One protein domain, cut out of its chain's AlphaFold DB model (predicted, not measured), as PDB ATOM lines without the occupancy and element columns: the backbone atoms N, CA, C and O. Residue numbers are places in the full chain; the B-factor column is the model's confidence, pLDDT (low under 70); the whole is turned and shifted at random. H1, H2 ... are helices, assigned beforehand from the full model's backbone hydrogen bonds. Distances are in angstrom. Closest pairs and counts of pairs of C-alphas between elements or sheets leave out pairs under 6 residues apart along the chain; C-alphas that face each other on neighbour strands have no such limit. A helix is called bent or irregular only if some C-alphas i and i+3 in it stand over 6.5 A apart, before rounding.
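Overview. This is residues 39 to 162 of the 217 residues of an uncharacterized protein of Pelobium manganitolerans (UniProt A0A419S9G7). The model is an elongated bundle of aligned helices, with H1 running through its middle, H4 along one side of it, and H2 and H5 packed on the other side, on residues 39 to 50 of H1. Beyond the beginning of H1, H2 and the short H3 form a helical hairpin whose tip sticks out, residues 101 to 106, of which 105 and 106 belong to H3, while near the other end two long links come together at residues 67 to 68 and 144 to 145. The printed part has 124 residues with five named helices, H1 to H5 in chain order, and no named strand: the class is all helix. It is only just compact, close to loose, with a radius of gyration of the C-alphas of 16.2 A, and spans 53 by 27 by 19 A.

Arrangement. Start at H1, residues 39 to 62, the hub, which touches the four other helices. H2, residues 76 to 100, touches residues 39 to 50 of H1 alone, closest at the C-alphas of Phe 39 and Phe 94, 5.5 A apart; the two form a hairpin at a shallow tilt of 16 degrees, opposite ways. H3, residues 105 to 115, makes a hairpin with H2, touching residues 91 to 100 of it alone, closest at the C-alphas of Ala 99 and Ile 108, 5.7 A. H3 only just touches H1, with 3 pairs of C-alphas within 8 A, the closest Phe 39 and Asn 111 at 6.3 A. H4, residues 120 to 138, touches H1 with the C-alphas of Ile 51 and Leu 130 closest, 6.3 A, at a shallow tilt of 22 degrees, the same way. H5, residues 152 to 162, touches residues 42 to 49 of H1 alone, closest at the C-alphas of Phe 45 and Leu 157, 6.0 A. H1, H2, H3 and H5 form an up-and-down bundle, each running against the one before it. H4 is apart from H2 and from H5. Every O i to N i+4 pair is within hydrogen-bond range in H3, H4 and H5; in H1 18 of 20 are, in H2 19 of 21.

Along the chain. Find C-alpha 39 at (-21.445, 46.559, -5.471); from there H1 runs 34.6 A to C-alpha 62, with a kink of 30 degrees near residue 56. H1 is irregular, C-alphas 58 and 61 being 7.4 A apart, and H2, 34.8 A long, only just so, with C-alphas 95 and 98 6.9 A apart. H4 measures 26.8 A; H3 and H5 are 15.3 A each, and H5 ends at (-28.919, 55.939, -7.850).

Size, cuts and confidence. The C-alphas farthest apart, Pro 64 and Glu 103, are 53.6 A from each other. The printed part has no cut. The links H1 to H2 and H4 to H5 are long, 13 residues each, and residues 67 to 68 pair with 144 to 145, parallel. Look for pLDDT under 70 at residues 59 to 76, 98 to 105 and 136 to 152; the mean of the printed part is 75.2.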
ATOM      1  N   PHE A  39     -21.333  47.451  -4.318       88.25
ATOM      2  CA  PHE A  39     -21.445  46.559  -5.471       88.25
ATOM      3  C   PHE A  39     -22.232  45.286  -5.139       88.25
ATOM      4  O   PHE A  39     -23.153  44.960  -5.880       88.25
ATOM      5  N   TYR A  40     -21.940  44.614  -4.014       88.38
ATOM      6  CA  TYR A  40     -22.690  43.430  -3.564       88.38
ATOM      7  C   TYR A  40     -24.200  43.685  -3.562       88.38
ATOM      8  O   TYR A  40     -24.974  42.889  -4.095       88.38
ATOM      9  N   LEU A  41     -24.618  44.812  -2.981       88.44
ATOM     10  CA  LEU A  41     -26.031  45.137  -2.808       88.44
ATOM     11  C   LEU A  41     -26.694  45.421  -4.155       88.44
ATOM     12  O   LEU A  41     -27.693  44.785  -4.483       88.44
ATOM     13  N   ILE A  42     -26.126  46.322  -4.961       89.06
ATOM     14  CA  ILE A  42     -26.693  46.672  -6.274       89.06
ATOM     15  C   ILE A  42     -26.732  45.441  -7.191       89.06
ATOM     16  O   ILE A  42     -27.740  45.183  -7.847       89.06
ATOM     17  N   TYR A  43     -25.658  44.649  -7.203       89.94
ATOM     18  CA  TYR A  43     -25.567  43.443  -8.023       89.94
ATOM     19  C   TYR A  43     -26.574  42.373  -7.582       89.94
ATOM     20  O   TYR A  43     -27.137  41.675  -8.426       89.94
ATOM     21  N   PHE A  44     -26.882  42.288  -6.283       88.31
ATOM     22  CA  PHE A  44     -27.967  41.440  -5.790       88.31
ATOM     23  C   PHE A  44     -29.336  41.907  -6.299       88.31
ATOM     24  O   PHE A  44     -30.115  41.081  -6.775       88.31
ATOM     25  N   PHE A  45     -29.644  43.209  -6.233       86.31
ATOM     26  CA  PHE A  45     -30.907  43.738  -6.771       86.31
ATOM     27  C   PHE A  45     -31.048  43.444  -8.267       86.31
ATOM     28  O   PHE A  45     -32.130  43.053  -8.710       86.31
ATOM     29  N   TRP A  46     -29.952  43.564  -9.016       91.75
ATOM     30  CA  TRP A  46     -29.911  43.205 -10.428       91.75
ATOM     31  C   TRP A  46     -30.210  41.713 -10.636       91.75
ATOM     32  O   TRP A  46     -31.154  41.364 -11.342       91.75
ATOM     33  N   TRP A  47     -29.497  40.808  -9.962       90.00
ATOM     34  CA  TRP A  47     -29.752  39.370 -10.106       90.00
ATOM     35  C   TRP A  47     -31.157  38.959  -9.665       90.00
ATOM     36  O   TRP A  47     -31.769  38.110 -10.310       90.00
ATOM     37  N   ASN A  48     -31.690  39.561  -8.603       86.12
ATOM     38  CA  ASN A  48     -33.052  39.307  -8.141       86.12
ATOM     39  C   ASN A  48     -34.078  39.621  -9.240       86.12
ATOM     40  O   ASN A  48     -34.949  38.797  -9.515       86.12
ATOM     41  N   GLU A  49     -33.953  40.769  -9.908       83.38
ATOM     42  CA  GLU A  49     -34.861  41.117 -11.002       83.38
ATOM     43  C   GLU A  49     -34.653  40.227 -12.232       83.38
ATOM     44  O   GLU A  49     -35.628  39.764 -12.824       83.38
ATOM     45  N   LEU A  50     -33.407  39.882 -12.573       86.94
ATOM     46  CA  LEU A  50     -33.142  38.969 -13.686       86.94
ATOM     47  C   LEU A  50     -33.756  37.584 -13.434       86.94
ATOM     48  O   LEU A  50     -34.409  37.027 -14.316       86.94
ATOM     49  N   ILE A  51     -33.588  37.039 -12.226       85.19
ATOM     50  CA  ILE A  51     -34.179  35.756 -11.828       85.19
ATOM     51  C   ILE A  51     -35.703  35.829 -11.922       85.19
ATOM     52  O   ILE A  51     -36.312  34.915 -12.477       85.19
ATOM     53  N   ARG A  52     -36.328  36.909 -11.433       80.38
ATOM     54  CA  ARG A  52     -37.782  37.107 -11.549       80.38
ATOM     55  C   ARG A  52     -38.221  37.116 -13.009       80.38
ATOM     56  O   ARG A  52     -39.068  36.307 -13.367       80.38
ATOM     57  N   LEU A  53     -37.598  37.933 -13.857       79.69
ATOM     58  CA  LEU A  53     -37.926  38.028 -15.283       79.69
ATOM     59  C   LEU A  53     -37.778  36.682 -16.010       79.69
ATOM     60  O   LEU A  53     -38.663  36.285 -16.772       79.69
ATOM     61  N   VAL A  54     -36.683  35.957 -15.765       81.75
ATOM     62  CA  VAL A  54     -36.415  34.655 -16.396       81.75
ATOM     63  C   VAL A  54     -37.391  33.587 -15.901       81.75
ATOM     64  O   VAL A  54     -37.973  32.867 -16.717       81.75
ATOM     65  N   VAL A  55     -37.606  33.476 -14.586       79.62
ATOM     66  CA  VAL A  55     -38.522  32.477 -14.011       79.62
ATOM     67  C   VAL A  55     -39.957  32.759 -14.432       79.62
ATOM     68  O   VAL A  55     -40.646  31.823 -14.839       79.62
ATOM     69  N   ASP A  56     -40.389  34.018 -14.409       73.94
ATOM     70  CA  ASP A  56     -41.723  34.418 -14.853       73.94
ATOM     71  C   ASP A  56     -41.916  34.057 -16.323       73.94
ATOM     72  O   ASP A  56     -42.900  33.411 -16.667       73.94
ATOM     73  N   ARG A  57     -40.945  34.357 -17.196       73.44
ATOM     74  CA  ARG A  57     -41.016  33.979 -18.615       73.44
ATOM     75  C   ARG A  57     -41.113  32.464 -18.816       73.44
ATOM     76  O   ARG A  57     -41.907  32.014 -19.645       73.44
ATOM     77  N   LEU A  58     -40.319  31.682 -18.085       75.44
ATOM     78  CA  LEU A  58     -40.286  30.219 -18.203       75.44
ATOM     79  C   LEU A  58     -41.541  29.553 -17.623       75.44
ATOM     80  O   LEU A  58     -42.035  28.568 -18.176       75.44
ATOM     81  N   CYS A  59     -42.061  30.077 -16.515       65.94
ATOM     82  CA  CYS A  59     -43.144  29.462 -15.754       65.94
ATOM     83  C   CYS A  59     -44.524  30.091 -16.020       65.94
ATOM     84  O   CYS A  59     -45.523  29.527 -15.568       65.94
ATOM     85  N   TYR A  60     -44.606  31.174 -16.806       64.44
ATOM     86  CA  TYR A  60     -45.849  31.860 -17.187       64.44
ATOM     87  C   TYR A  60     -46.910  30.903 -17.740       64.44
ATOM     88  O   TYR A  60     -48.033  30.857 -17.248       64.44
ATOM     89  N   LYS A  61     -46.539  30.044 -18.701       59.41
ATOM     90  CA  LYS A  61     -47.472  29.084 -19.329       59.41
ATOM     91  C   LYS A  61     -48.023  28.031 -18.359       59.41
ATOM     92  O   LYS A  61     -48.963  27.318 -18.697       59.41
ATOM     93  N   ARG A  62     -47.410  27.881 -17.183       56.97
ATOM     94  CA  ARG A  62     -47.716  26.830 -16.206       56.97
ATOM     95  C   ARG A  62     -48.610  27.328 -15.062       56.97
ATOM     96  O   ARG A  62     -49.126  26.494 -14.316       56.97
ATOM     97  N   ASN A  63     -48.810  28.646 -14.939       56.62
ATOM     98  CA  ASN A  63     -49.642  29.265 -13.908       56.62
ATOM     99  C   ASN A  63     -50.886  29.948 -14.522       56.62
ATOM    100  O   ASN A  63     -50.772  31.061 -15.027       56.62
ATOM    101  N   PRO A  64     -52.080  29.329 -14.448       55.06
ATOM    102  CA  PRO A  64     -53.313  29.909 -14.989       55.06
ATOM    103  C   PRO A  64     -53.851  31.111 -14.186       55.06
ATOM    104  O   PRO A  64     -54.744  31.792 -14.671       55.06
ATOM    105  N   ASN A  65     -53.315  31.382 -12.986       55.94
ATOM    106  CA  ASN A  65     -53.722  32.503 -12.124       55.94
ATOM    107  C   ASN A  65     -52.800  33.729 -12.251       55.94
ATOM    108  O   ASN A  65     -52.932  34.678 -11.477       55.94
ATOM    109  N   ALA A  66     -51.825  33.701 -13.162       56.28
ATOM    110  CA  ALA A  66     -50.990  34.860 -13.434       56.28
ATOM    111  C   ALA A  66     -51.834  35.950 -14.108       56.28
ATOM    112  O   ALA A  66     -52.336  35.753 -15.214       56.28
ATOM    113  N   LEU A  67     -52.001  37.085 -13.430       55.16
ATOM    114  CA  LEU A  67     -52.726  38.230 -13.970       55.16
ATOM    115  C   LEU A  67     -51.728  39.097 -14.737       55.16
ATOM    116  O   LEU A  67     -50.752  39.593 -14.173       55.16
ATOM    117  N   TYR A  68     -51.962  39.212 -16.041       55.88
ATOM    118  CA  TYR A  68     -51.232  40.117 -16.917       55.88
ATOM    119  C   TYR A  68     -51.833  41.507 -16.740       55.88
ATOM    120  O   TYR A  68     -53.020  41.689 -17.007       55.88
ATOM    121  N   GLU A  69     -51.044  42.470 -16.280       51.72
ATOM    122  CA  GLU A  69     -51.482  43.863 -16.279       51.72
ATOM    123  C   GLU A  69     -51.219  44.431 -17.680       51.72
ATOM    124  O   GLU A  69     -50.085  44.715 -18.058       51.72
ATOM    125  N   ASP A  70     -52.293  44.425 -18.470       43.34
ATOM    126  CA  ASP A  70     -52.561  45.130 -19.725       43.34
ATOM    127  C   ASP A  70     -51.545  45.092 -20.891       43.34
ATOM    128  O   ASP A  70     -50.450  45.651 -20.885       43.34
ATOM    129  N   GLY A  71     -52.025  44.523 -22.006       46.53
ATOM    130  CA  GLY A  71     -51.911  45.102 -23.354       46.53
ATOM    131  C   GLY A  71     -50.589  44.981 -24.119       46.53
ATOM    132  O   GLY A  71     -50.619  44.882 -25.345       46.53
ATOM    133  N   HIS A  72     -49.436  44.937 -23.453       46.31
ATOM    134  CA  HIS A  72     -48.127  44.939 -24.121       46.31
ATOM    135  C   HIS A  72     -47.461  43.567 -24.092       46.31
ATOM    136  O   HIS A  72     -46.404  43.349 -23.498       46.31
ATOM    137  N   ALA A  73     -48.084  42.622 -24.789       47.72
ATOM    138  CA  ALA A  73     -47.490  41.330 -25.080       47.72
ATOM    139  C   ALA A  73     -46.337  41.459 -26.089       47.72
ATOM    140  O   ALA A  73     -46.477  40.949 -27.190       47.72
ATOM    141  N   THR A  74     -45.202  42.086 -25.756       49.72
ATOM    142  CA  THR A  74     -43.991  41.942 -26.598       49.72
ATOM    143  C   THR A  74     -42.651  42.327 -25.975       49.72
ATOM    144  O   THR A  74     -41.655  41.750 -26.404       49.72
ATOM    145  N   ASP A  75     -42.546  43.201 -24.969       63.38
ATOM    146  CA  ASP A  75     -41.232  43.824 -24.701       63.38
ATOM    147  C   ASP A  75     -40.320  43.120 -23.673       63.38
ATOM    148  O   ASP A  75     -39.497  43.732 -22.996       63.38
ATOM    149  N   PHE A  76     -40.407  41.787 -23.590       68.75
ATOM    150  CA  PHE A  76     -39.434  40.985 -22.829       68.75
ATOM    151  C   PHE A  76     -38.001  41.194 -23.349       68.75
ATOM    152  O   PHE A  76     -37.050  41.204 -22.571       68.75
ATOM    153  N   GLY A  77     -37.858  41.383 -24.668       70.31
ATOM    154  CA  GLY A  77     -36.581  41.707 -25.301       70.31
ATOM    155  C   GLY A  77     -36.029  43.052 -24.829       70.31
ATOM    156  O   GLY A  77     -34.866  43.107 -24.437       70.31
ATOM    157  N   GLY A  78     -36.856  44.104 -24.789       74.19
ATOM    158  CA  GLY A  78     -36.464  45.415 -24.270       74.19
ATOM    159  C   GLY A  78     -36.106  45.384 -22.786       74.19
ATOM    160  O   GLY A  78     -35.086  45.951 -22.395       74.19
ATOM    161  N   SER A  79     -36.866  44.649 -21.966       77.62
ATOM    162  CA  SER A  79     -36.550  44.460 -20.543       77.62
ATOM    163  C   SER A  79     -35.199  43.753 -20.335       77.62
ATOM    164  O   SER A  79     -34.360  44.243 -19.579       77.62
ATOM    165  N   LEU A  80     -34.924  42.661 -21.064       81.56
ATOM    166  CA  LEU A  80     -33.621  41.982 -21.017       81.56
ATOM    167  C   LEU A  80     -32.476  42.854 -21.544       81.56
ATOM    168  O   LEU A  80     -31.379  42.826 -20.987       81.56
ATOM    169  N   PHE A  81     -32.715  43.624 -22.604       83.94
ATOM    170  CA  PHE A  81     -31.715  44.528 -23.164       83.94
ATOM    171  C   PHE A  81     -31.339  45.631 -22.168       83.94
ATOM    172  O   PHE A  81     -30.155  45.846 -21.903       83.94
ATOM    173  N   LEU A  82     -32.337  46.264 -21.544       83.94
ATOM    174  CA  LEU A  82     -32.126  47.235 -20.471       83.94
ATOM    175  C   LEU A  82     -31.365  46.603 -19.296       83.94
ATOM    176  O   LEU A  82     -30.459  47.219 -18.735       83.94
ATOM    177  N   MET A  83     -31.675  45.347 -18.972       87.56
ATOM    178  CA  MET A  83     -30.970  44.598 -17.941       87.56
ATOM    179  C   MET A  83     -29.492  44.380 -18.279       87.56
ATOM    180  O   MET A  83     -28.637  44.511 -17.401       87.56
ATOM    181  N   GLY A  84     -29.175  44.127 -19.550       87.06
ATOM    182  CA  GLY A  84     -27.801  44.077 -20.052       87.06
ATOM    183  C   GLY A  84     -27.067  45.413 -19.906       87.06
ATOM    184  O   GLY A  84     -25.931  45.435 -19.434       87.06
ATOM    185  N   ILE A  85     -27.723  46.536 -20.225       89.00
ATOM    186  CA  ILE A  85     -27.149  47.879 -20.021       89.00
ATOM    187  C   ILE A  85     -26.848  48.112 -18.537       89.00
ATOM    188  O   ILE A  85     -25.740  48.533 -18.194       89.00
ATOM    189  N   TYR A  86     -27.797  47.795 -17.648       90.00
ATOM    190  CA  TYR A  86     -27.569  47.907 -16.208       90.00
ATOM    191  C   TYR A  86     -26.420  47.025 -15.736       90.00
ATOM    192  O   TYR A  86     -25.637  47.469 -14.905       90.00
ATOM    193  N   TRP A  87     -26.276  45.814 -16.273       92.88
ATOM    194  CA  TRP A  87     -25.169  44.932 -15.913       92.88
ATOM    195  C   TRP A  87     -23.817  45.557 -16.248       92.88
ATOM    196  O   TRP A  87     -22.969  45.674 -15.364       92.88
ATOM    197  N   VAL A  88     -23.637  46.020 -17.493       91.75
ATOM    198  CA  VAL A  88     -22.389  46.673 -17.919       91.75
ATOM    199  C   VAL A  88     -22.109  47.884 -17.035       91.75
ATOM    200  O   VAL A  88     -20.995  48.038 -16.541       91.75
ATOM    201  N   PHE A  89     -23.128  48.707 -16.776       89.50
ATOM    202  CA  PHE A  89     -22.992  49.871 -15.910       89.50
ATOM    203  C   PHE A  89     -22.558  49.485 -14.489       89.50
ATOM    204  O   PHE A  89     -21.590  50.036 -13.976       89.50
ATOM    205  N   ILE A  90     -23.221  48.507 -13.867       89.69
ATOM    206  CA  ILE A  90     -22.919  48.065 -12.500       89.69
ATOM    207  C   ILE A  90     -21.500  47.498 -12.410       89.69
ATOM    208  O   ILE A  90     -20.737  47.886 -11.526       89.69
ATOM    209  N   VAL A  91     -21.128  46.611 -13.333       90.56
ATOM    210  CA  VAL A  91     -19.814  45.960 -13.329       90.56
ATOM    211  C   VAL A  91     -18.701  46.969 -13.572       90.56
ATOM    212  O   VAL A  91     -17.749  47.021 -12.798       90.56
ATOM    213  N   VAL A  92     -18.825  47.810 -14.598       88.25
ATOM    214  CA  VAL A  92     -17.772  48.766 -14.953       88.25
ATOM    215  C   VAL A  92     -17.665  49.877 -13.907       88.25
ATOM    216  O   VAL A  92     -16.576  50.113 -13.383       88.25
ATOM    217  N   PHE A  93     -18.775  50.529 -13.542       85.56
ATOM    218  CA  PHE A  93     -18.727  51.669 -12.623       85.56
ATOM    219  C   PHE A  93     -18.526  51.254 -11.170       85.56
ATOM    220  O   PHE A  93     -17.630  51.778 -10.518       85.56
ATOM    221  N   PHE A  94     -19.333  50.334 -10.642       83.69
ATOM    222  CA  PHE A  94     -19.258  49.969  -9.222       83.69
ATOM    223  C   PHE A  94     -18.259  48.847  -8.950       83.69
ATOM    224  O   PHE A  94     -17.668  48.821  -7.872       83.69
ATOM    225  N   GLY A  95     -18.064  47.935  -9.904       82.44
ATOM    226  CA  GLY A  95     -17.110  46.836  -9.761       82.44
ATOM    227  C   GLY A  95     -15.656  47.294  -9.887       82.44
ATOM    228  O   GLY A  95     -14.839  46.904  -9.054       82.44
ATOM    229  N   PHE A  96     -15.353  48.141 -10.879       80.19
ATOM    230  CA  PHE A  96     -13.983  48.574 -11.186       80.19
ATOM    231  C   PHE A  96     -13.724  50.057 -10.877       80.19
ATOM    232  O   PHE A  96     -12.921  50.350  -9.997       80.19
ATOM    233  N   ILE A  97     -14.409  50.993 -11.549       74.44
ATOM    234  CA  ILE A  97     -14.052  52.432 -11.525       74.44
ATOM    235  C   ILE A  97     -14.166  53.042 -10.123       74.44
ATOM    236  O   ILE A  97     -13.292  53.774  -9.666       74.44
ATOM    237  N   ALA A  98     -15.254  52.763  -9.413       68.81
ATOM    238  CA  ALA A  98     -15.460  53.339  -8.094       68.81
ATOM    239  C   ALA A  98     -14.499  52.753  -7.048       68.81
ATOM    240  O   ALA A  98     -14.215  53.404  -6.044       68.81
ATOM    241  N   ALA A  99     -13.997  51.543  -7.294       64.69
ATOM    242  CA  ALA A  99     -13.115  50.829  -6.389       64.69
ATOM    243  C   ALA A  99     -11.629  51.167  -6.620       64.69
ATOM    244  O   ALA A  99     -10.872  51.148  -5.658       64.69
ATOM    245  N   THR A 100     -11.220  51.559  -7.834       62.66
ATOM    246  CA  THR A 100      -9.831  51.966  -8.143       62.66
ATOM    247  C   THR A 100      -9.397  53.279  -7.497       62.66
ATOM    248  O   THR A 100      -8.215  53.460  -7.231       62.66
ATOM    249  N   ASP A 101     -10.332  54.190  -7.226       58.44
ATOM    250  CA  ASP A 101     -10.029  55.506  -6.640       58.44
ATOM    251  C   ASP A 101      -9.938  55.487  -5.105       58.44
ATOM    252  O   ASP A 101      -9.606  56.495  -4.482       58.44
ATOM    253  N   THR A 102     -10.286  54.362  -4.482       56.81
ATOM    254  CA  THR A 102     -10.155  54.156  -3.037       56.81
ATOM    255  C   THR A 102      -8.905  53.301  -2.860       56.81
ATOM    256  O   THR A 102      -8.772  52.318  -3.578       56.81
ATOM    257  N   GLU A 103      -7.990  53.619  -1.941       55.72
ATOM    258  CA  GLU A 103      -6.720  52.887  -1.717       55.72
ATOM    259  C   GLU A 103      -6.876  51.392  -1.306       55.72
ATOM    260  O   GLU A 103      -5.953  50.778  -0.779       55.72
ATOM    261  N   GLY A 104      -8.041  50.775  -1.520       57.66
ATOM    262  CA  GLY A 104      -8.393  49.431  -1.086       57.66
ATOM    263  C   GLY A 104      -8.456  48.429  -2.234       57.66
ATOM    264  O   GLY A 104      -9.536  48.159  -2.767       57.66
ATOM    265  N   THR A 105      -7.328  47.774  -2.517       66.06
ATOM    266  CA  THR A 105      -7.275  46.513  -3.285       66.06
ATOM    267  C   THR A 105      -8.302  45.498  -2.757       66.06
ATOM    268  O   THR A 105      -8.925  44.771  -3.531       66.06
ATOM    269  N   ASP A 106      -8.565  45.517  -1.450       73.44
ATOM    270  CA  ASP A 106      -9.496  44.615  -0.769       73.44
ATOM    271  C   ASP A 106     -10.957  44.795  -1.210       73.44
ATOM    272  O   ASP A 106     -11.701  43.818  -1.306       73.44
ATOM    273  N   ILE A 107     -11.377  46.022  -1.551       78.00
ATOM    274  CA  ILE A 107     -12.742  46.294  -2.038       78.00
ATOM    275  C   ILE A 107     -12.919  45.720  -3.447       78.00
ATOM    276  O   ILE A 107     -13.948  45.105  -3.737       78.00
ATOM    277  N   ILE A 108     -11.912  45.870  -4.315       81.75
ATOM    278  CA  ILE A 108     -11.925  45.283  -5.663       81.75
ATOM    279  C   ILE A 108     -11.968  43.759  -5.561       81.75
ATOM    280  O   ILE A 108     -12.792  43.130  -6.221       81.75
ATOM    281  N   ILE A 109     -11.131  43.159  -4.707       82.06
ATOM    282  CA  ILE A 109     -11.106  41.706  -4.498       82.06
ATOM    283  C   ILE A 109     -12.472  41.210  -4.012       82.06
ATOM    284  O   ILE A 109     -13.001  40.243  -4.566       82.06
ATOM    285  N   ALA A 110     -13.084  41.890  -3.039       83.12
ATOM    286  CA  ALA A 110     -14.420  41.546  -2.558       83.12
ATOM    287  C   ALA A 110     -15.481  41.660  -3.671       83.12
ATOM    288  O   ALA A 110     -16.299  40.751  -3.839       83.12
ATOM    289  N   ASN A 111     -15.444  42.724  -4.479       88.38
ATOM    290  CA  ASN A 111     -16.360  42.907  -5.606       88.38
ATOM    291  C   ASN A 111     -16.181  41.818  -6.671       88.38
ATOM    292  O   ASN A 111     -17.165  41.273  -7.168       88.38
ATOM    293  N   MET A 112     -14.939  41.456  -6.995       88.69
ATOM    294  CA  MET A 112     -14.644  40.390  -7.952       88.69
ATOM    295  C   MET A 112     -15.084  39.025  -7.426       88.69
ATOM    296  O   MET A 112     -15.693  38.254  -8.166       88.69
ATOM    297  N   ALA A 113     -14.879  38.746  -6.138       87.56
ATOM    298  CA  ALA A 113     -15.396  37.533  -5.514       87.56
ATOM    299  C   ALA A 113     -16.926  37.438  -5.641       87.56
ATOM    300  O   ALA A 113     -17.460  36.349  -5.838       87.56
ATOM    301  N   VAL A 114     -17.644  38.560  -5.582       88.31
ATOM    302  CA  VAL A 114     -19.094  38.589  -5.821       88.31
ATOM    303  C   VAL A 114     -19.431  38.415  -7.308       88.31
ATOM    304  O   VAL A 114     -20.313  37.624  -7.638       88.31
ATOM    305  N   LEU A 115     -18.719  39.099  -8.209       90.12
ATOM    306  CA  LEU A 115     -18.954  39.040  -9.658       90.12
ATOM    307  C   LEU A 115     -18.829  37.612 -10.211       90.12
ATOM    308  O   LEU A 115     -19.647  37.203 -11.036       90.12
ATOM    309  N   VAL A 116     -17.829  36.862  -9.738       89.81
ATOM    310  CA  VAL A 116     -17.520  35.491 -10.184       89.81
ATOM    311  C   VAL A 116     -18.177  34.428  -9.286       89.81
ATOM    312  O   VAL A 116     -17.823  33.255  -9.346       89.81
ATOM    313  N   PHE A 117     -19.147  34.809  -8.443       88.44
ATOM    314  CA  PHE A 117     -19.874  33.887  -7.555       88.44
ATOM    315  C   PHE A 117     -18.974  33.083  -6.605       88.44
ATOM    316  O   PHE A 117     -19.256  31.933  -6.278       88.44
ATOM    317  N   HIS A 118     -17.882  33.666  -6.128       88.19
ATOM    318  CA  HIS A 118     -17.065  33.083  -5.063       88.19
ATOM    319  C   HIS A 118     -17.581  33.458  -3.661       88.19
ATOM    320  O   HIS A 118     -17.189  32.859  -2.660       88.19
ATOM    321  N   ASN A 119     -18.492  34.432  -3.563       86.38
ATOM    322  CA  ASN A 119     -19.095  34.837  -2.299       86.38
ATOM    323  C   ASN A 119     -20.252  33.905  -1.890       86.38
ATOM    324  O   ASN A 119     -21.330  33.916  -2.486       86.38
ATOM    325  N   TRP A 120     -20.048  33.133  -0.822       85.62
ATOM    326  CA  TRP A 120     -21.035  32.169  -0.328       85.62
ATOM    327  C   TRP A 120     -22.365  32.814   0.089       85.62
ATOM    328  O   TRP A 120     -23.431  32.322  -0.283       85.62
ATOM    329  N   PHE A 121     -22.322  33.934   0.822       85.19
ATOM    330  CA  PHE A 121     -23.534  34.623   1.278       85.19
ATOM    331  C   PHE A 121     -24.346  35.168   0.107       85.19
ATOM    332  O   PHE A 121     -25.570  35.064   0.114       85.19
ATOM    333  N   PHE A 122     -23.672  35.724  -0.901       85.50
ATOM    334  CA  PHE A 122     -24.295  36.188  -2.136       85.50
ATOM    335  C   PHE A 122     -24.990  35.040  -2.875       85.50
ATOM    336  O   PHE A 122     -26.173  35.130  -3.200       85.50
ATOM    337  N   ASN A 123     -24.279  33.931  -3.078       88.19
ATOM    338  CA  ASN A 123     -24.797  32.785  -3.819       88.19
ATOM    339  C   ASN A 123     -25.999  32.146  -3.128       88.19
ATOM    340  O   ASN A 123     -26.993  31.846  -3.789       88.19
ATOM    341  N   LEU A 124     -25.934  31.963  -1.805       86.19
ATOM    342  CA  LEU A 124     -27.071  31.456  -1.039       86.19
ATOM    343  C   LEU A 124     -28.289  32.362  -1.210       86.19
ATOM    344  O   LEU A 124     -29.368  31.867  -1.522       86.19
ATOM    345  N   ASN A 125     -28.100  33.677  -1.075       84.88
ATOM    346  CA  ASN A 125     -29.141  34.678  -1.305       84.88
ATOM    347  C   ASN A 125     -29.820  34.491  -2.676       84.88
ATOM    348  O   ASN A 125     -31.047  34.451  -2.758       84.88
ATOM    349  N   LEU A 126     -29.039  34.304  -3.746       85.88
ATOM    350  CA  LEU A 126     -29.578  34.083  -5.093       85.88
ATOM    351  C   LEU A 126     -30.318  32.752  -5.245       85.88
ATOM    352  O   LEU A 126     -31.385  32.711  -5.858       85.88
ATOM    353  N   ILE A 127     -29.780  31.669  -4.677       87.00
ATOM    354  CA  ILE A 127     -30.430  30.353  -4.702       87.00
ATOM    355  C   ILE A 127     -31.789  30.425  -4.005       87.00
ATOM    356  O   ILE A 127     -32.767  29.885  -4.525       87.00
ATOM    357  N   PHE A 128     -31.875  31.117  -2.865       82.75
ATOM    358  CA  PHE A 128     -33.142  31.315  -2.165       82.75
ATOM    359  C   PHE A 128     -34.149  32.068  -3.030       82.75
ATOM    360  O   PHE A 128     -35.252  31.561  -3.224       82.75
ATOM    361  N   VAL A 129     -33.757  33.201  -3.623       82.06
ATOM    362  CA  VAL A 129     -34.624  33.970  -4.534       82.06
ATOM    363  C   VAL A 129     -35.134  33.102  -5.691       82.06
ATOM    364  O   VAL A 129     -36.320  33.138  -6.026       82.06
ATOM    365  N   LEU A 130     -34.263  32.280  -6.287       84.19
ATOM    366  CA  LEU A 130     -34.619  31.381  -7.386       84.19
ATOM    367  C   LEU A 130     -35.620  30.301  -6.953       84.19
ATOM    368  O   LEU A 130     -36.677  30.150  -7.575       84.19
ATOM    369  N   LEU A 131     -35.296  29.546  -5.900       81.44
ATOM    370  CA  LEU A 131     -36.148  28.466  -5.394       81.44
ATOM    371  C   LEU A 131     -37.510  28.997  -4.956       81.44
ATOM    372  O   LEU A 131     -38.539  28.390  -5.257       81.44
ATOM    373  N   GLU A 132     -37.518  30.147  -4.291       76.25
ATOM    374  CA  GLU A 132     -38.728  30.818  -3.841       76.25
ATOM    375  C   GLU A 132     -39.609  31.227  -5.029       76.25
ATOM    376  O   GLU A 132     -40.800  30.900  -5.061       76.25
ATOM    377  N   ARG A 133     -39.035  31.852  -6.067       75.75
ATOM    378  CA  ARG A 133     -39.801  32.270  -7.254       75.75
ATOM    379  C   ARG A 133     -40.400  31.084  -8.011       75.75
ATOM    380  O   ARG A 133     -41.553  31.155  -8.454       75.75
ATOM    381  N   ILE A 134     -39.654  29.983  -8.120       77.44
ATOM    382  CA  ILE A 134     -40.136  28.728  -8.716       77.44
ATOM    383  C   ILE A 134     -41.270  28.136  -7.870       77.44
ATOM    384  O   ILE A 134     -42.293  27.702  -8.411       77.44
ATOM    385  N   TYR A 135     -41.115  28.127  -6.545       77.06
ATOM    386  CA  TYR A 135     -42.111  27.590  -5.622       77.06
ATOM    387  C   TYR A 135     -43.454  28.329  -5.723       77.06
ATOM    388  O   TYR A 135     -44.515  27.695  -5.747       77.06
ATOM    389  N   LEU A 136     -43.429  29.651  -5.878       68.88
ATOM    390  CA  LEU A 136     -44.638  30.457  -6.074       68.88
ATOM    391  C   LEU A 136     -45.379  30.145  -7.377       68.88
ATOM    392  O   LEU A 136     -46.604  30.030  -7.391       68.88
ATOM    393  N   HIS A 137     -44.643  29.955  -8.472       67.62
ATOM    394  CA  HIS A 137     -45.247  29.548  -9.741       67.62
ATOM    395  C   HIS A 137     -45.850  28.145  -9.647       67.62
ATOM    396  O   HIS A 137     -46.924  27.885 -10.194       67.62
ATOM    397  N   LYS A 138     -45.197  27.241  -8.907       67.50
ATOM    398  CA  LYS A 138     -45.698  25.883  -8.666       67.50
ATOM    399  C   LYS A 138     -46.969  25.872  -7.809       67.50
ATOM    400  O   LYS A 138     -47.839  25.038  -8.043       67.50
ATOM    401  N   THR A 139     -47.091  26.797  -6.858       64.00
ATOM    402  CA  THR A 139     -48.271  26.955  -5.987       64.00
ATOM    403  C   THR A 139     -49.408  27.761  -6.631       64.00
ATOM    404  O   THR A 139     -50.447  27.940  -6.003       64.00
ATOM    405  N   ARG A 140     -49.257  28.179  -7.901       60.06
ATOM    406  CA  ARG A 140     -50.281  28.865  -8.717       60.06
ATOM    407  C   ARG A 140     -50.900  30.089  -8.039       60.06
ATOM    408  O   ARG A 140     -52.100  30.344  -8.154       60.06
ATOM    409  N   GLN A 141     -50.091  30.839  -7.299       57.38
ATOM    410  CA  GLN A 141     -50.562  32.063  -6.663       57.38
ATOM    411  C   GLN A 141     -50.837  33.163  -7.699       57.38
ATOM    412  O   GLN A 141     -50.195  33.164  -8.758       57.38
ATOM    413  N   PRO A 142     -51.762  34.100  -7.403       53.59
ATOM    414  CA  PRO A 142     -51.951  35.290  -8.217       53.59
ATOM    415  C   PRO A 142     -50.697  36.157  -8.110       53.59
ATOM    416  O   PRO A 142     -50.459  36.836  -7.110       53.59
ATOM    417  N   LEU A 143     -49.860  36.064  -9.135       59.19
ATOM    418  CA  LEU A 143     -48.688  36.902  -9.326       59.19
ATOM    419  C   LEU A 143     -49.042  37.907 -10.415       59.19
ATOM    420  O   LEU A 143     -49.434  37.505 -11.510       59.19
ATOM    421  N   GLN A 144     -48.901  39.194 -10.107       57.03
ATOM    422  CA  GLN A 144     -48.823  40.218 -11.138       57.03
ATOM    423  C   GLN A 144     -47.466  40.073 -11.821       57.03
ATOM    424  O   GLN A 144     -46.418  40.150 -11.166       57.03
ATOM    425  N   ILE A 145     -47.497  39.793 -13.118       57.12
ATOM    426  CA  ILE A 145     -46.294  39.624 -13.925       57.12
ATOM    427  C   ILE A 145     -46.170  40.839 -14.827       57.12
ATOM    428  O   ILE A 145     -47.063  41.130 -15.619       57.12
ATOM    429  N   TYR A 146     -45.033  41.519 -14.719       59.41
ATOM    430  CA  TYR A 146     -44.752  42.733 -15.467       59.41
ATOM    431  C   TYR A 146     -43.598  42.486 -16.438       59.41
ATOM    432  O   TYR A 146     -42.455  42.309 -16.018       59.41
ATOM    433  N   PHE A 147     -43.887  42.502 -17.739       56.56
ATOM    434  CA  PHE A 147     -42.873  42.340 -18.791       56.56
ATOM    435  C   PHE A 147     -42.404  43.664 -19.411       56.56
ATOM    436  O   PHE A 147     -41.517  43.652 -20.260       56.56
ATOM    437  N   GLY A 148     -42.993  44.794 -19.014       56.41
ATOM    438  CA  GLY A 148     -42.605  46.113 -19.512       56.41
ATOM    439  C   GLY A 148     -41.257  46.587 -18.962       56.41
ATOM    440  O   GLY A 148     -40.877  46.250 -17.841       56.41
ATOM    441  N   ALA A 149     -40.563  47.425 -19.737       55.56
ATOM    442  CA  ALA A 149     -39.274  48.020 -19.370       55.56
ATOM    443  C   ALA A 149     -39.327  48.929 -18.119       55.56
ATOM    444  O   ALA A 149     -38.308  49.131 -17.468       55.56
ATOM    445  N   PHE A 150     -40.507  49.446 -17.755       61.84
ATOM    446  CA  PHE A 150     -40.740  50.247 -16.547       61.84
ATOM    447  C   PHE A 150     -41.727  49.552 -15.610       61.84
ATOM    448  O   PHE A 150     -42.848  50.010 -15.405       61.84
ATOM    449  N   ASN A 151     -41.312  48.418 -15.051       66.50
ATOM    450  CA  ASN A 151     -42.072  47.747 -14.003       66.50
ATOM    451  C   ASN A 151     -41.636  48.232 -12.594       66.50
ATOM    452  O   ASN A 151     -40.533  48.770 -12.442       66.50
ATOM    453  N   PRO A 152     -42.451  48.024 -11.539       67.19
ATOM    454  CA  PRO A 152     -42.101  48.437 -10.175       67.19
ATOM    455  C   PRO A 152     -40.754  47.891  -9.675       67.19
ATOM    456  O   PRO A 152     -40.049  48.568  -8.928       67.19
ATOM    457  N   ASN A 153     -40.359  46.689 -10.103       70.12
ATOM    458  CA  ASN A 153     -39.091  46.086  -9.694       70.12
ATOM    459  C   ASN A 153     -37.881  46.693 -10.434       70.12
ATOM    460  O   ASN A 153     -36.821  46.876  -9.842       70.12
ATOM    461  N   THR A 154     -38.044  47.073 -11.699       74.00
ATOM    462  CA  THR A 154     -37.043  47.746 -12.532       74.00
ATOM    463  C   THR A 154     -36.862  49.188 -12.068       74.00
ATOM    464  O   THR A 154     -35.737  49.680 -12.018       74.00
ATOM    465  N   ILE A 155     -37.939  49.846 -11.623       79.06
ATOM    466  CA  ILE A 155     -37.865  51.145 -10.936       79.06
ATOM    467  C   ILE A 155     -37.050  51.011  -9.646       79.06
ATOM    468  O   ILE A 155     -36.172  51.831  -9.387       79.06
ATOM    469  N   VAL A 156     -37.278  49.960  -8.856       80.25
ATOM    470  CA  VAL A 156     -36.473  49.693  -7.656       80.25
ATOM    471  C   VAL A 156     -35.009  49.467  -8.006       80.25
ATOM    472  O   VAL A 156     -34.150  50.055  -7.351       80.25
ATOM    473  N   LEU A 157     -34.707  48.670  -9.033       85.12
ATOM    474  CA  LEU A 157     -33.336  48.500  -9.505       85.12
ATOM    475  C   LEU A 157     -32.715  49.857  -9.865       85.12
ATOM    476  O   LEU A 157     -31.621  50.169  -9.397       85.12
ATOM    477  N   HIS A 158     -33.436  50.697 -10.606       86.50
ATOM    478  CA  HIS A 158     -32.971  52.028 -10.990       86.50
ATOM    479  C   HIS A 158     -32.677  52.917  -9.770       86.50
ATOM    480  O   HIS A 158     -31.592  53.489  -9.659       86.50
ATOM    481  N   ILE A 159     -33.596  52.972  -8.802       85.75
ATOM    482  CA  ILE A 159     -33.394  53.726  -7.555       85.75
ATOM    483  C   ILE A 159     -32.222  53.136  -6.760       85.75
ATOM    484  O   ILE A 159     -31.428  53.894  -6.209       85.75
ATOM    485  N   SER A 160     -32.054  51.810  -6.728       85.94
ATOM    486  CA  SER A 160     -30.933  51.171  -6.025       85.94
ATOM    487  C   SER A 160     -29.578  51.554  -6.627       85.94
ATOM    488  O   SER A 160     -28.619  51.760  -5.886       85.94
ATOM    489  N   ILE A 161     -29.508  51.730  -7.950       87.06
ATOM    490  CA  ILE A 161     -28.309  52.206  -8.645       87.06
ATOM    491  C   ILE A 161     -28.032  53.670  -8.281       87.06
ATOM    492  O   ILE A 161     -26.890  54.010  -7.975       87.06
ATOM    493  N   ILE A 162     -29.059  54.527  -8.249       88.06
ATOM    494  CA  ILE A 162     -28.919  55.939  -7.850       88.06
ATOM    495  C   ILE A 162     -28.443  56.040  -6.395       88.06
ATOM    496  O   ILE A 162     -27.451  56.712  -6.116       88.06
TER     497      ILE A 162